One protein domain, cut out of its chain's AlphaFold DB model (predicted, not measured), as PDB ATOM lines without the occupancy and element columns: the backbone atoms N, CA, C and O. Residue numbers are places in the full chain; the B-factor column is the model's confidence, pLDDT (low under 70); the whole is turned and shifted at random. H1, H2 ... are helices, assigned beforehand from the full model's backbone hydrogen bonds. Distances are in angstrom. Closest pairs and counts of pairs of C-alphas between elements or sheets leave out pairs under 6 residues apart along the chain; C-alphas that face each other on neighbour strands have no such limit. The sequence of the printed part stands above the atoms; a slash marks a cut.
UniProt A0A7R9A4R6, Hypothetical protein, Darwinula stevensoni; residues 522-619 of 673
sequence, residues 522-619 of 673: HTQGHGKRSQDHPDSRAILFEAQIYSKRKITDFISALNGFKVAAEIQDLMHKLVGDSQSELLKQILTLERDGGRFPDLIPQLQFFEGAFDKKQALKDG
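Overview. This is residues 522 to 619 of the 673 residues of the protein "Hypothetical protein" of Darwinula stevensoni (UniProt A0A7R9A4R6). One long straight helix, H3, is the spine of this model, and after it the chain folds back along it, setting H4, H5 and H6 in turn on H3 from near its last residues toward its first. Two short helices, H1 and H2, come before H3 and lie off to one side of its first half, apart from it, with a long link of 11 residues leading from H2 round to the start of H3. The printed part has 98 residues with six named helices, H1 to H6 in order along the chain, and no named strand; the class is all helix. It is only just loose, close to extended, with a radius of gyration of the C-alphas of 18.8 A, and its elongated outline spans 58 by 30 by 19 A.

Arrangement. H1, residues 522 to 525, and H2, residues 527 to 531, are close but not clearly touching; their closest C-alphas, of Thr 523 and Arg 529, are 7.9 A apart. The hub is H3, residues 543 to 575, which touches three helices. H1 is only just apart from H3, the closest C-alphas being 8.1 A apart. H4, residues 581 to 587, forms a helical hairpin with H3 and touches its residues 568 to 575 alone, at a steep tilt of 44 degrees, opposite ways; the closest C-alphas are those of His 572 and Leu 587, 5.6 A apart. H5, residues 600 to 608, touches residues 558 to 565 of H3 alone, opposite ways at 37 degrees, a tilt only just steep; the closest C-alphas, of Leu 558 and Leu 603, are 6.9 A apart. H6, residues 612 to 618, touches residues 548 to 555 of H3 alone, at a shallow tilt of 13 degrees, opposite ways, with the C-alphas of Lys 548 and Leu 616 closest at 5.9 A. H4 and H5 are apart, and so are H5 and H6. In H2, H3, H4, H5 and H6 every O i to N i+4 pair is within hydrogen-bond range, while H1 is too short for such a pair.

Along the chain. H1 begins at C-alpha 522, (348.721, 212.195, 283.703). H3 runs 47.0 A from C-alpha 543 at (334.971, 203.865, 273.713) to C-alpha 575 at (344.015, 240.883, 301.235). H4 measures 10.2 A from first to last C-alpha, H5 12.8 A and H6 10.1 A, the last ending at C-alpha 618, (332.707, 214.295, 268.348).

Size, cuts and confidence. The C-alphas farthest apart, of Ile 539 and Gln 579, are 58.1 A apart. The printed part has no cut. The links from H2 to H3, 11 residues, and from H4 to H5, 12 residues, are long. Residues 537 to 542 and 577 to 582 are among those that stand free. The mean pLDDT of the printed part is 89.7, and no printed residue is under 70.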
ATOM      1  N   HIS A 522     347.387 212.806 283.799       91.69
ATOM      2  CA  HIS A 522     348.721 212.195 283.703       91.69
ATOM      3  C   HIS A 522     348.649 210.735 283.236       91.69
ATOM      4  O   HIS A 522     349.239 210.371 282.223       91.69
ATOM      5  N   THR A 523     347.815 209.926 283.899       87.38
ATOM      6  CA  THR A 523     347.577 208.513 283.541       87.38
ATOM      7  C   THR A 523     347.133 208.329 282.081       87.38
ATOM      8  O   THR A 523     347.426 207.307 281.464       87.38
ATOM      9  N   GLN A 524     346.417 209.307 281.514       86.19
ATOM     10  CA  GLN A 524     345.933 209.273 280.130       86.19
ATOM     11  C   GLN A 524     346.960 209.780 279.107       86.19
ATOM     12  O   GLN A 524     346.883 209.366 277.953       86.19
ATOM     13  N   GLY A 525     347.881 210.660 279.511       84.69
ATOM     14  CA  GLY A 525     348.938 211.215 278.659       84.69
ATOM     15  C   GLY A 525     350.267 210.447 278.690       84.69
ATOM     16  O   GLY A 525     351.127 210.698 277.853       84.69
ATOM     17  N   HIS A 526     350.458 209.520 279.634       84.25
ATOM     18  CA  HIS A 526     351.728 208.816 279.829       84.25
ATOM     19  C   HIS A 526     352.096 207.903 278.639       84.25
ATOM     20  O   HIS A 526     351.576 206.792 278.500       84.25
ATOM     21  N   GLY A 527     353.026 208.357 277.791       79.62
ATOM     22  CA  GLY A 527     353.361 207.718 276.509       79.62
ATOM     23  C   GLY A 527     353.752 206.240 276.613       79.62
ATOM     24  O   GLY A 527     353.232 205.417 275.862       79.62
ATOM     25  N   LYS A 528     354.575 205.869 277.603       77.94
ATOM     26  CA  LYS A 528     354.998 204.474 277.834       77.94
ATOM     27  C   LYS A 528     353.823 203.537 278.152       77.94
ATOM     28  O   LYS A 528     353.747 202.433 277.616       77.94
ATOM     29  N   ARG A 529     352.833 204.019 278.920       82.25
ATOM     30  CA  ARG A 529     351.576 203.288 279.184       82.25
ATOM     31  C   ARG A 529     350.778 203.072 277.894       82.25
ATOM     32  O   ARG A 529     350.078 202.075 277.770       82.25
ATOM     33  N   SER A 530     350.866 203.983 276.925       82.12
ATOM     34  CA  SER A 530     350.190 203.819 275.633       82.12
ATOM     35  C   SER A 530     350.823 202.728 274.757       82.12
ATOM     36  O   SER A 530     350.132 202.176 273.904       82.12
ATOM     37  N   GLN A 531     352.105 202.411 274.957       83.44
ATOM     38  CA  GLN A 531     352.851 201.445 274.146       83.44
ATOM     39  C   GLN A 531     352.688 200.014 274.686       83.44
ATOM     40  O   GLN A 531     352.034 199.180 274.056       83.44
ATOM     41  N   ASP A 532     353.220 199.737 275.880       86.69
ATOM     42  CA  ASP A 532     353.404 198.357 276.360       86.69
ATOM     43  C   ASP A 532     352.193 197.790 277.119       86.69
ATOM     44  O   ASP A 532     351.967 196.574 277.152       86.69
ATOM     45  N   HIS A 533     351.394 198.656 277.743       91.81
ATOM     46  CA  HIS A 533     350.392 198.260 278.730       91.81
ATOM     47  C   HIS A 533     349.206 197.496 278.099       91.81
ATOM     48  O   HIS A 533     348.643 197.970 277.115       91.81
ATOM     49  N   PRO A 534     348.721 196.370 278.669       93.38
ATOM     50  CA  PRO A 534     347.597 195.619 278.091       93.38
ATOM     51  C   PRO A 534     346.317 196.442 277.886       93.38
ATOM     52  O   PRO A 534     345.560 196.209 276.948       93.38
ATOM     53  N   ASP A 535     346.086 197.442 278.740       92.31
ATOM     54  CA  ASP A 535     344.954 198.375 278.636       92.31
ATOM     55  C   ASP A 535     345.013 199.314 277.410       92.31
ATOM     56  O   ASP A 535     343.985 199.880 277.051       92.31
ATOM     57  N   SER A 536     346.168 199.495 276.748       91.19
ATOM     58  CA  SER A 536     346.237 200.269 275.492       91.19
ATOM     59  C   SER A 536     345.736 199.473 274.281       91.19
ATOM     60  O   SER A 536     345.250 200.055 273.314       91.19
ATOM     61  N   ARG A 537     345.794 198.136 274.364       93.62
ATOM     62  CA  ARG A 537     345.303 197.188 273.349       93.62
ATOM     63  C   ARG A 537     343.849 196.752 273.579       93.62
ATOM     64  O   ARG A 537     343.305 196.000 272.774       93.62
ATOM     65  N   ALA A 538     343.227 197.179 274.678       95.25
ATOM     66  CA  ALA A 538     341.900 196.732 275.089       95.25
ATOM     67  C   ALA A 538     340.783 197.225 274.149       95.25
ATOM     68  O   ALA A 538     340.570 198.425 273.968       95.25
ATOM     69  N   ILE A 539     340.008 196.287 273.600       95.31
ATOM     70  CA  ILE A 539     338.855 196.569 272.740       95.31
ATOM     71  C   ILE A 539     337.635 196.922 273.611       95.31
ATOM     72  O   ILE A 539     336.941 196.047 274.136       95.31
ATOM     73  N   LEU A 540     337.386 198.226 273.768       94.31
ATOM     74  CA  LEU A 540     336.271 198.789 274.538       94.31
ATOM     75  C   LEU A 540     335.086 199.148 273.628       94.31
ATOM     76  O   LEU A 540     335.217 199.956 272.708       94.31
ATOM     77  N   PHE A 541     333.910 198.584 273.904       92.94
ATOM     78  CA  PHE A 541     332.701 198.763 273.089       92.94
ATOM     79  C   PHE A 541     331.980 200.096 273.345       92.94
ATOM     80  O   PHE A 541     331.197 200.535 272.505       92.94
ATOM     81  N   GLU A 542     332.236 200.752 274.477       92.25
ATOM     82  CA  GLU A 542     331.715 202.076 274.841       92.25
ATOM     83  C   GLU A 542     332.787 203.180 274.701       92.25
ATOM     84  O   GLU A 542     332.685 204.242 275.321       92.25
ATOM     85  N   ALA A 543     333.823 202.963 273.877       89.00
ATOM     86  CA  ALA A 543     334.971 203.865 273.713       89.00
ATOM     87  C   ALA A 543     334.596 205.349 273.514       89.00
ATOM     88  O   ALA A 543     335.228 206.224 274.106       89.00
ATOM     89  N   GLN A 544     333.533 205.650 272.756       89.12
ATOM     90  CA  GLN A 544     333.048 207.026 272.564       89.12
ATOM     91  C   GLN A 544     332.594 207.699 273.873       89.12
ATOM     92  O   GLN A 544     332.809 208.898 274.053       89.12
ATOM     93  N   ILE A 545     331.983 206.946 274.795       90.56
ATOM     94  CA  ILE A 545     331.560 207.448 276.110       90.56
ATOM     95  C   ILE A 545     332.796 207.747 276.961       90.56
ATOM     96  O   ILE A 545     332.880 208.806 277.587       90.56
ATOM     97  N   TYR A 546     333.787 206.853 276.940       91.25
ATOM     98  CA  TYR A 546     335.027 207.033 277.690       91.25
ATOM     99  C   TYR A 546     335.839 208.221 277.174       91.25
ATOM    100  O   TYR A 546     336.220 209.064 277.981       91.25
ATOM    101  N   SER A 547     336.035 208.370 275.862       91.38
ATOM    102  CA  SER A 547     336.751 209.526 275.304       91.38
ATOM    103  C   SER A 547     336.026 210.850 275.576       91.38
ATOM    104  O   SER A 547     336.672 211.833 275.935       91.38
ATOM    105  N   LYS A 548     334.686 210.878 275.549       91.56
ATOM    106  CA  LYS A 548     333.918 212.065 275.972       91.56
ATOM    107  C   LYS A 548     334.073 212.372 277.464       91.56
ATOM    108  O   LYS A 548     334.180 213.547 277.815       91.56
ATOM    109  N   ARG A 549     334.179 211.360 278.337       91.38
ATOM    110  CA  ARG A 549     334.565 211.554 279.749       91.38
ATOM    111  C   ARG A 549     335.981 212.134 279.865       91.38
ATOM    112  O   ARG A 549     336.117 213.158 280.518       91.38
ATOM    113  N   LYS A 550     336.988 211.581 279.172       92.31
ATOM    114  CA  LYS A 550     338.371 212.115 279.155       92.31
ATOM    115  C   LYS A 550     338.418 213.607 278.793       92.31
ATOM    116  O   LYS A 550     339.026 214.408 279.497       92.31
ATOM    117  N   ILE A 551     337.721 213.993 277.722       93.31
ATOM    118  CA  ILE A 551     337.652 215.387 277.250       93.31
ATOM    119  C   ILE A 551     336.908 216.278 278.259       93.31
ATOM    120  O   ILE A 551     337.321 217.412 278.498       93.31
ATOM    121  N   THR A 552     335.854 215.763 278.901       93.38
ATOM    122  CA  THR A 552     335.131 216.473 279.969       93.38
ATOM    123  C   THR A 552     336.020 216.697 281.197       93.38
ATOM    124  O   THR A 552     336.064 217.815 281.706       93.38
ATOM    125  N   ASP A 553     336.767 215.677 281.633       92.88
ATOM    126  CA  ASP A 553     337.721 215.750 282.747       92.88
ATOM    127  C   ASP A 553     338.795 216.824 282.480       92.88
ATOM    128  O   ASP A 553     339.058 217.680 283.326       92.88
ATOM    129  N   PHE A 554     339.371 216.821 281.272       94.25
ATOM    130  CA  PHE A 554     340.406 217.769 280.855       94.25
ATOM    131  C   PHE A 554     339.888 219.215 280.774       94.25
ATOM    132  O   PHE A 554     340.503 220.130 281.324       94.25
ATOM    133  N   ILE A 555     338.717 219.436 280.164       94.19
ATOM    134  CA  ILE A 555     338.073 220.760 280.124       94.19
ATOM    135  C   ILE A 555     337.683 221.227 281.538       94.19
ATOM    136  O   ILE A 555     337.812 222.412 281.846       94.19
ATOM    137  N   SER A 556     337.253 220.315 282.419       94.75
ATOM    138  CA  SER A 556     336.939 220.626 283.818       94.75
ATOM    139  C   SER A 556     338.179 221.069 284.600       94.75
ATOM    140  O   SER A 556     338.105 222.063 285.321       94.75
ATOM    141  N   ALA A 557     339.328 220.416 284.398       95.06
ATOM    142  CA  ALA A 557     340.597 220.844 284.985       95.06
ATOM    143  C   ALA A 557     341.023 222.234 284.480       95.06
ATOM    144  O   ALA A 557     341.268 223.126 285.291       95.06
ATOM    145  N   LEU A 558     341.027 222.460 283.157       94.88
ATOM    146  CA  LEU A 558     341.360 223.763 282.558       94.88
ATOM    147  C   LEU A 558     340.470 224.898 283.086       94.88
ATOM    148  O   LEU A 558     340.964 225.979 283.399       94.88
ATOM    149  N   ASN A 559     339.161 224.663 283.210       94.88
ATOM    150  CA  ASN A 559     338.238 225.656 283.760       94.88
ATOM    151  C   ASN A 559     338.462 225.870 285.267       94.88
ATOM    152  O   ASN A 559     338.431 227.009 285.725       94.88
ATOM    153  N   GLY A 560     338.752 224.811 286.029       95.94
ATOM    154  CA  GLY A 560     339.084 224.916 287.451       95.94
ATOM    155  C   GLY A 560     340.351 225.737 287.713       95.94
ATOM    156  O   GLY A 560     340.362 226.551 288.630       95.94
ATOM    157  N   PHE A 561     341.388 225.611 286.880       96.12
ATOM    158  CA  PHE A 561     342.593 226.442 287.000       96.12
ATOM    159  C   PHE A 561     342.351 227.921 286.659       96.12
ATOM    160  O   PHE A 561     342.931 228.786 287.310       96.12
ATOM    161  N   LYS A 562     341.443 228.240 285.723       94.88
ATOM    162  CA  LYS A 562     341.013 229.633 285.491       94.88
ATOM    163  C   LYS A 562     340.299 230.221 286.701       94.88
ATOM    164  O   LYS A 562     340.641 231.316 287.129       94.88
ATOM    165  N   VAL A 563     339.350 229.477 287.274       95.62
ATOM    166  CA  VAL A 563     338.632 229.902 288.484       95.62
ATOM    167  C   VAL A 563     339.597 230.029 289.671       95.62
ATOM    168  O   VAL A 563     339.450 230.938 290.477       95.62
ATOM    169  N   ALA A 564     340.637 229.192 289.761       94.62
ATOM    170  CA  ALA A 564     341.692 229.343 290.765       94.62
ATOM    171  C   ALA A 564     342.517 230.635 290.583       94.62
ATOM    172  O   ALA A 564     342.833 231.285 291.577       94.62
ATOM    173  N   ALA A 565     342.823 231.036 289.344       93.31
ATOM    174  CA  ALA A 565     343.481 232.315 289.054       93.31
ATOM    175  C   ALA A 565     342.561 233.524 289.333       93.31
ATOM    176  O   ALA A 565     343.004 234.510 289.911       93.31
ATOM    177  N   GLU A 566     341.266 233.432 289.009       93.69
ATOM    178  CA  GLU A 566     340.256 234.448 289.357       93.69
ATOM    179  C   GLU A 566     340.119 234.618 290.882       93.69
ATOM    180  O   GLU A 566     340.086 235.738 291.390       93.69
ATOM    181  N   ILE A 567     340.113 233.506 291.628       93.31
ATOM    182  CA  ILE A 567     340.149 233.503 293.097       93.31
ATOM    183  C   ILE A 567     341.421 234.181 293.614       93.31
ATOM    184  O   ILE A 567     341.330 234.972 294.551       93.31
ATOM    185  N   GLN A 568     342.589 233.885 293.035       92.94
ATOM    186  CA  GLN A 568     343.860 234.483 293.448       92.94
ATOM    187  C   GLN A 568     343.876 235.997 293.213       92.94
ATOM    188  O   GLN A 568     344.189 236.733 294.145       92.94
ATOM    189  N   ASP A 569     343.485 236.469 292.029       91.12
ATOM    190  CA  ASP A 569     343.425 237.896 291.694       91.12
ATOM    191  C   ASP A 569     342.447 238.659 292.607       91.12
ATOM    192  O   ASP A 569     342.796 239.698 293.174       91.12
ATOM    193  N   LEU A 570     341.246 238.109 292.830       91.62
ATOM    194  CA  LEU A 570     340.251 238.695 293.730       91.62
ATOM    195  C   LEU A 570     340.745 238.726 295.186       91.62
ATOM    196  O   LEU A 570     340.663 239.764 295.842       91.62
ATOM    197  N   MET A 571     341.304 237.624 295.690       89.62
ATOM    198  CA  MET A 571     341.852 237.557 297.050       89.62
ATOM    199  C   MET A 571     343.074 238.466 297.235       89.62
ATOM    200  O   MET A 571     343.197 239.099 298.280       89.62
ATOM    201  N   HIS A 572     343.954 238.585 296.239       88.75
ATOM    202  CA  HIS A 572     345.114 239.478 296.291       88.75
ATOM    203  C   HIS A 572     344.693 240.956 296.299       88.75
ATOM    204  O   HIS A 572     345.302 241.765 296.991       88.75
ATOM    205  N   LYS A 573     343.616 241.323 295.591       88.06
ATOM    206  CA  LYS A 573     343.037 242.681 295.636       88.06
ATOM    207  C   LYS A 573     342.355 243.015 296.964       88.06
ATOM    208  O   LYS A 573     342.286 244.185 297.322       88.06
ATOM    209  N   LEU A 574     341.842 242.010 297.671       84.94
ATOM    210  CA  LEU A 574     341.183 242.176 298.970       84.94
ATOM    211  C   LEU A 574     342.174 242.152 300.142       84.94
ATOM    212  O   LEU A 574     341.997 242.894 301.099       84.94
ATOM    213  N   VAL A 575     343.192 241.287 300.078       81.31
ATOM    214  CA  VAL A 575     344.015 240.883 301.235       81.31
ATOM    215  C   VAL A 575     345.528 241.000 300.956       81.31
ATOM    216  O   VAL A 575     346.352 240.559 301.756       81.31
ATOM    217  N   GLY A 576     345.933 241.618 299.842       70.38
ATOM    218  CA  GLY A 576     347.344 241.798 299.469       70.38
ATOM    219  C   GLY A 576     348.144 242.668 300.446       70.38
ATOM    220  O   GLY A 576     349.282 242.334 300.763       70.38
ATOM    221  N   ASP A 577     347.537 243.719 301.006       73.00
ATOM    222  CA  ASP A 577     348.181 244.640 301.962       73.00
ATOM    223  C   ASP A 577     348.096 244.183 303.437       73.00
ATOM    224  O   ASP A 577     348.558 244.884 304.337       73.00
ATOM    225  N   SER A 578     347.534 242.998 303.692       75.50
ATOM    226  CA  SER A 578     347.169 242.471 305.021       75.50
ATOM    227  C   SER A 578     348.333 242.216 305.996       75.50
ATOM    228  O   SER A 578     349.504 242.395 305.654       75.50
ATOM    229  N   GLN A 579     348.052 241.786 307.231       75.88
ATOM    230  CA  GLN A 579     349.125 241.462 308.185       75.88
ATOM    231  C   GLN A 579     349.660 240.028 308.026       75.88
ATOM    232  O   GLN A 579     350.841 239.792 308.292       75.88
ATOM    233  N   SER A 580     348.857 239.073 307.543       85.44
ATOM    234  CA  SER A 580     349.276 237.672 307.467       85.44
ATOM    235  C   SER A 580     350.361 237.392 306.415       85.44
ATOM    236  O   SER A 580     350.131 237.379 305.201       85.44
ATOM    237  N   GLU A 581     351.543 237.006 306.903       86.75
ATOM    238  CA  GLU A 581     352.626 236.410 306.104       86.75
ATOM    239  C   GLU A 581     352.162 235.164 305.319       86.75
ATOM    240  O   GLU A 581     352.646 234.915 304.213       86.75
ATOM    241  N   LEU A 582     351.208 234.394 305.859       89.25
ATOM    242  CA  LEU A 582     350.685 233.184 305.223       89.25
ATOM    243  C   LEU A 582     349.810 233.517 304.010       89.25
ATOM    244  O   LEU A 582     349.998 232.907 302.958       89.25
ATOM    245  N   LEU A 583     348.884 234.476 304.138       89.12
ATOM    246  CA  LEU A 583     348.020 234.869 303.019       89.12
ATOM    247  C   LEU A 583     348.828 235.506 301.891       89.12
ATOM    248  O   LEU A 583     348.667 235.110 300.740       89.12
ATOM    249  N   LYS A 584     349.774 236.394 302.216       87.88
ATOM    250  CA  LYS A 584     350.705 236.965 301.231       87.88
ATOM    251  C   LYS A 584     351.451 235.873 300.460       87.88
ATOM    252  O   LYS A 584     351.399 235.845 299.234       87.88
ATOM    253  N   GLN A 585     352.054 234.902 301.151       88.38
ATOM    254  CA  GLN A 585     352.792 233.828 300.476       88.38
ATOM    255  C   GLN A 585     351.929 232.951 299.553       88.38
ATOM    256  O   GLN A 585     352.456 232.491 298.544       88.38
ATOM    257  N   ILE A 586     350.648 232.704 299.854       90.44
ATOM    258  CA  ILE A 586     349.780 231.861 299.000       90.44
ATOM    259  C   ILE A 586     348.996 232.639 297.931       90.44
ATOM    260  O   ILE A 586     348.414 232.007 297.051       90.44
ATOM    261  N   LEU A 587     348.951 233.973 298.009       89.69
ATOM    262  CA  LEU A 587     348.228 234.832 297.063       89.69
ATOM    263  C   LEU A 587     349.151 235.583 296.101       89.69
ATOM    264  O   LEU A 587     348.734 235.877 294.983       89.69
ATOM    265  N   THR A 588     350.380 235.912 296.495       89.31
ATOM    266  CA  THR A 588     351.364 236.522 295.593       89.31
ATOM    267  C   THR A 588     351.893 235.479 294.600       89.31
ATOM    268  O   THR A 588     352.083 234.307 294.942       89.31
ATOM    269  N   LEU A 589     352.116 235.906 293.355       89.88
ATOM    270  CA  LEU A 589     352.589 235.042 292.275       89.88
ATOM    271  C   LEU A 589     354.082 234.714 292.433       89.88
ATOM    272  O   LEU A 589     354.841 235.517 292.970       89.88
ATOM    273  N   GLU A 590     354.529 233.565 291.925       89.56
ATOM    274  CA  GLU A 590     355.940 233.129 291.989       89.56
ATOM    275  C   GLU A 590     356.910 234.156 291.379       89.56
ATOM    276  O   GLU A 590     357.937 234.473 291.976       89.56
ATOM    277  N   ARG A 591     356.542 234.753 290.236       85.81
ATOM    278  CA  ARG A 591     357.307 235.827 289.568       85.81
ATOM    279  C   ARG A 591     357.477 237.091 290.429       85.81
ATOM    280  O   ARG A 591     358.418 237.849 290.225       85.81
ATOM    281  N   ASP A 592     356.563 237.288 291.378       85.62
ATOM    282  CA  ASP A 592     356.479 238.422 292.300       85.62
ATOM    283  C   ASP A 592     356.978 238.028 293.718       85.62
ATOM    284  O   ASP A 592     356.805 238.774 294.681       85.62
ATOM    285  N   GLY A 593     357.613 236.853 293.862       83.00
ATOM    286  CA  GLY A 593     358.221 236.354 295.105       83.00
ATOM    287  C   GLY A 593     357.298 235.547 296.029       83.00
ATOM    288  O   GLY A 593     357.687 235.232 297.155       83.00
ATOM    289  N   GLY A 594     356.081 235.221 295.585       87.56
ATOM    290  CA  GLY A 594     355.129 234.378 296.315       87.56
ATOM    291  C   GLY A 594     355.219 232.887 295.962       87.56
ATOM    292  O   GLY A 594     356.253 232.402 295.510       87.56
ATOM    293  N   ARG A 595     354.129 232.144 296.196       89.69
ATOM    294  CA  ARG A 595     354.023 230.691 295.938       89.69
ATOM    295  C   ARG A 595     352.898 230.303 294.971       89.69
ATOM    296  O   ARG A 595     352.646 229.112 294.802       89.69
ATOM    297  N   PHE A 596     352.153 231.261 294.413       91.69
ATOM    298  CA  PHE A 596     351.085 230.942 293.463       91.69
ATOM    299  C   PHE A 596     351.641 230.912 292.027       91.69
ATOM    300  O   PHE A 596     352.196 231.919 291.582       91.69
ATOM    301  N   PRO A 597     351.511 229.803 291.280       92.75
ATOM    302  CA  PRO A 597     352.103 229.697 289.951       92.75
ATOM    303  C   PRO A 597     351.387 230.584 288.929       92.75
ATOM    304  O   PRO A 597     350.158 230.675 288.911       92.75
ATOM    305  N   ASP A 598     352.150 231.209 288.030       89.50
ATOM    306  CA  ASP A 598     351.580 231.950 286.901       89.50
ATOM    307  C   ASP A 598     351.130 230.970 285.806       89.50
ATOM    308  O   ASP A 598     351.917 230.514 284.975       89.50
ATOM    309  N   LEU A 599     349.845 230.608 285.862       90.19
ATOM    310  CA  LEU A 599     349.200 229.665 284.943       90.19
ATOM    311  C   LEU A 599     348.590 230.340 283.702       90.19
ATOM    312  O   LEU A 599     348.025 229.654 282.845       90.19
ATOM    313  N   ILE A 600     348.630 231.675 283.603       89.00
ATOM    314  CA  ILE A 600     347.911 232.414 282.555       89.00
ATOM    315  C   ILE A 600     348.420 232.054 281.143       89.00
ATOM    316  O   ILE A 600     347.573 231.755 280.294       89.00
ATOM    317  N   PRO A 601     349.740 231.992 280.858       91.75
ATOM    318  CA  PRO A 601     350.239 231.634 279.525       91.75
ATOM    319  C   PRO A 601     349.803 230.233 279.058       91.75
ATOM    320  O   PRO A 601     349.397 230.043 277.911       91.75
ATOM    321  N   GLN A 602     349.836 229.248 279.956       93.06
ATOM    322  CA  GLN A 602     349.470 227.857 279.685       93.06
ATOM    323  C   GLN A 602     347.954 227.725 279.475       93.06
ATOM    324  O   GLN A 602     347.500 226.990 278.595       93.06
ATOM    325  N   LEU A 603     347.151 228.474 280.240       93.25
ATOM    326  CA  LEU A 603     345.698 228.512 280.070       93.25
ATOM    327  C   LEU A 603     345.284 229.183 278.754       93.25
ATOM    328  O   LEU A 603     344.353 228.692 278.118       93.25
ATOM    329  N   GLN A 604     345.991 230.232 278.318       91.88
ATOM    330  CA  GLN A 604     345.789 230.873 277.011       91.88
ATOM    331  C   GLN A 604     346.172 229.943 275.849       91.88
ATOM    332  O   GLN A 604     345.415 229.824 274.884       91.88
ATOM    333  N   PHE A 605     347.282 229.200 275.960       93.69
ATOM    334  CA  PHE A 605     347.628 228.150 274.994       93.69
ATOM    335  C   PHE A 605     346.478 227.139 274.840       93.69
ATOM    336  O   PHE A 605     345.976 226.927 273.735       93.69
ATOM    337  N   PHE A 606     345.958 226.603 275.949       93.00
ATOM    338  CA  PHE A 606     344.808 225.692 275.930       93.00
ATOM    339  C   PHE A 606     343.446 226.367 275.661       93.00
ATOM    340  O   PHE A 606     342.417 225.688 275.689       93.00
ATOM    341  N   GLU A 607     343.376 227.674 275.394       89.94
ATOM    342  CA  GLU A 607     342.208 228.317 274.773       89.94
ATOM    343  C   GLU A 607     342.270 228.276 273.249       89.94
ATOM    344  O   GLU A 607     341.257 227.952 272.633       89.94
ATOM    345  N   GLY A 608     343.437 228.542 272.657       89.88
ATOM    346  CA  GLY A 608     343.640 228.473 271.206       89.88
ATOM    347  C   GLY A 608     343.840 227.055 270.656       89.88
ATOM    348  O   GLY A 608     343.595 226.824 269.476       89.88
ATOM    349  N   ALA A 609     344.265 226.101 271.493       93.00
ATOM    350  CA  ALA A 609     344.747 224.799 271.033       93.00
ATOM    351  C   ALA A 609     343.706 223.895 270.334       93.00
ATOM    352  O   ALA A 609     344.101 223.071 269.512       93.00
ATOM    353  N   PHE A 610     342.408 223.994 270.661       93.56
ATOM    354  CA  PHE A 610     341.341 223.154 270.083       93.56
ATOM    355  C   PHE A 610     339.927 223.709 270.353       93.56
ATOM    356  O   PHE A 610     339.686 224.358 271.374       93.56
ATOM    357  N   ASP A 611     338.950 223.383 269.493       93.06
ATOM    358  CA  ASP A 611     337.534 223.695 269.755       93.06
ATOM    359  C   ASP A 611     336.943 222.727 270.798       93.06
ATOM    360  O   ASP A 611     336.669 221.553 270.540       93.06
ATOM    361  N   LYS A 612     336.687 223.264 271.994       92.12
ATOM    362  CA  LYS A 612     336.124 222.549 273.149       92.12
ATOM    363  C   LYS A 612     334.691 222.051 272.934       92.12
ATOM    364  O   LYS A 612     334.314 221.037 273.519       92.12
ATOM    365  N   LYS A 613     333.881 222.731 272.116       90.44
ATOM    366  CA  LYS A 613     332.503 222.321 271.795       90.44
ATOM    367  C   LYS A 613     332.507 221.189 270.774       90.44
ATOM    368  O   LYS A 613     331.806 220.198 270.975       90.44
ATOM    369  N   GLN A 614     333.310 221.316 269.716       91.06
ATOM    370  CA  GLN A 614     333.428 220.274 268.697       91.06
ATOM    371  C   GLN A 614     334.067 219.006 269.287       91.06
ATOM    372  O   GLN A 614     333.536 217.916 269.082       91.06
ATOM    373  N   ALA A 615     335.090 219.136 270.141       91.19
ATOM    374  CA  ALA A 615     335.714 217.991 270.808       91.19
ATOM    375  C   ALA A 615     334.745 217.199 271.715       91.19
ATOM    376  O   ALA A 615     334.735 215.967 271.699       91.19
ATOM    377  N   LEU A 616     333.871 217.881 272.469       89.69
ATOM    378  CA  LEU A 616     332.832 217.225 273.282       89.69
ATOM    379  C   LEU A 616     331.732 216.564 272.432       89.69
ATOM    380  O   LEU A 616     331.194 215.519 272.811       89.69
ATOM    381  N   LYS A 617     331.391 217.158 271.285       89.38
ATOM    382  CA  LYS A 617     330.400 216.626 270.339       89.38
ATOM    383  C   LYS A 617     330.909 215.366 269.641       89.38
ATOM    384  O   LYS A 617     330.181 214.372 269.600       89.38
ATOM    385  N   ASP A 618     332.142 215.380 269.153       87.12
ATOM    386  CA  ASP A 618     332.707 214.295 268.348       87.12
ATOM    387  C   ASP A 618     333.286 213.186 269.243       87.12
ATOM    388  O   ASP A 618     333.049 212.003 269.010       87.12
ATOM    389  N   GLY A 619     333.930 213.555 270.357       87.12
ATOM    390  CA  GLY A 619     334.573 212.623 271.289       87.12
ATOM    391  C   GLY A 619     336.064 212.398 271.037       87.12
ATOM    392  O   GLY A 619     336.649 211.508 271.648       87.12
TER     393      GLY A 619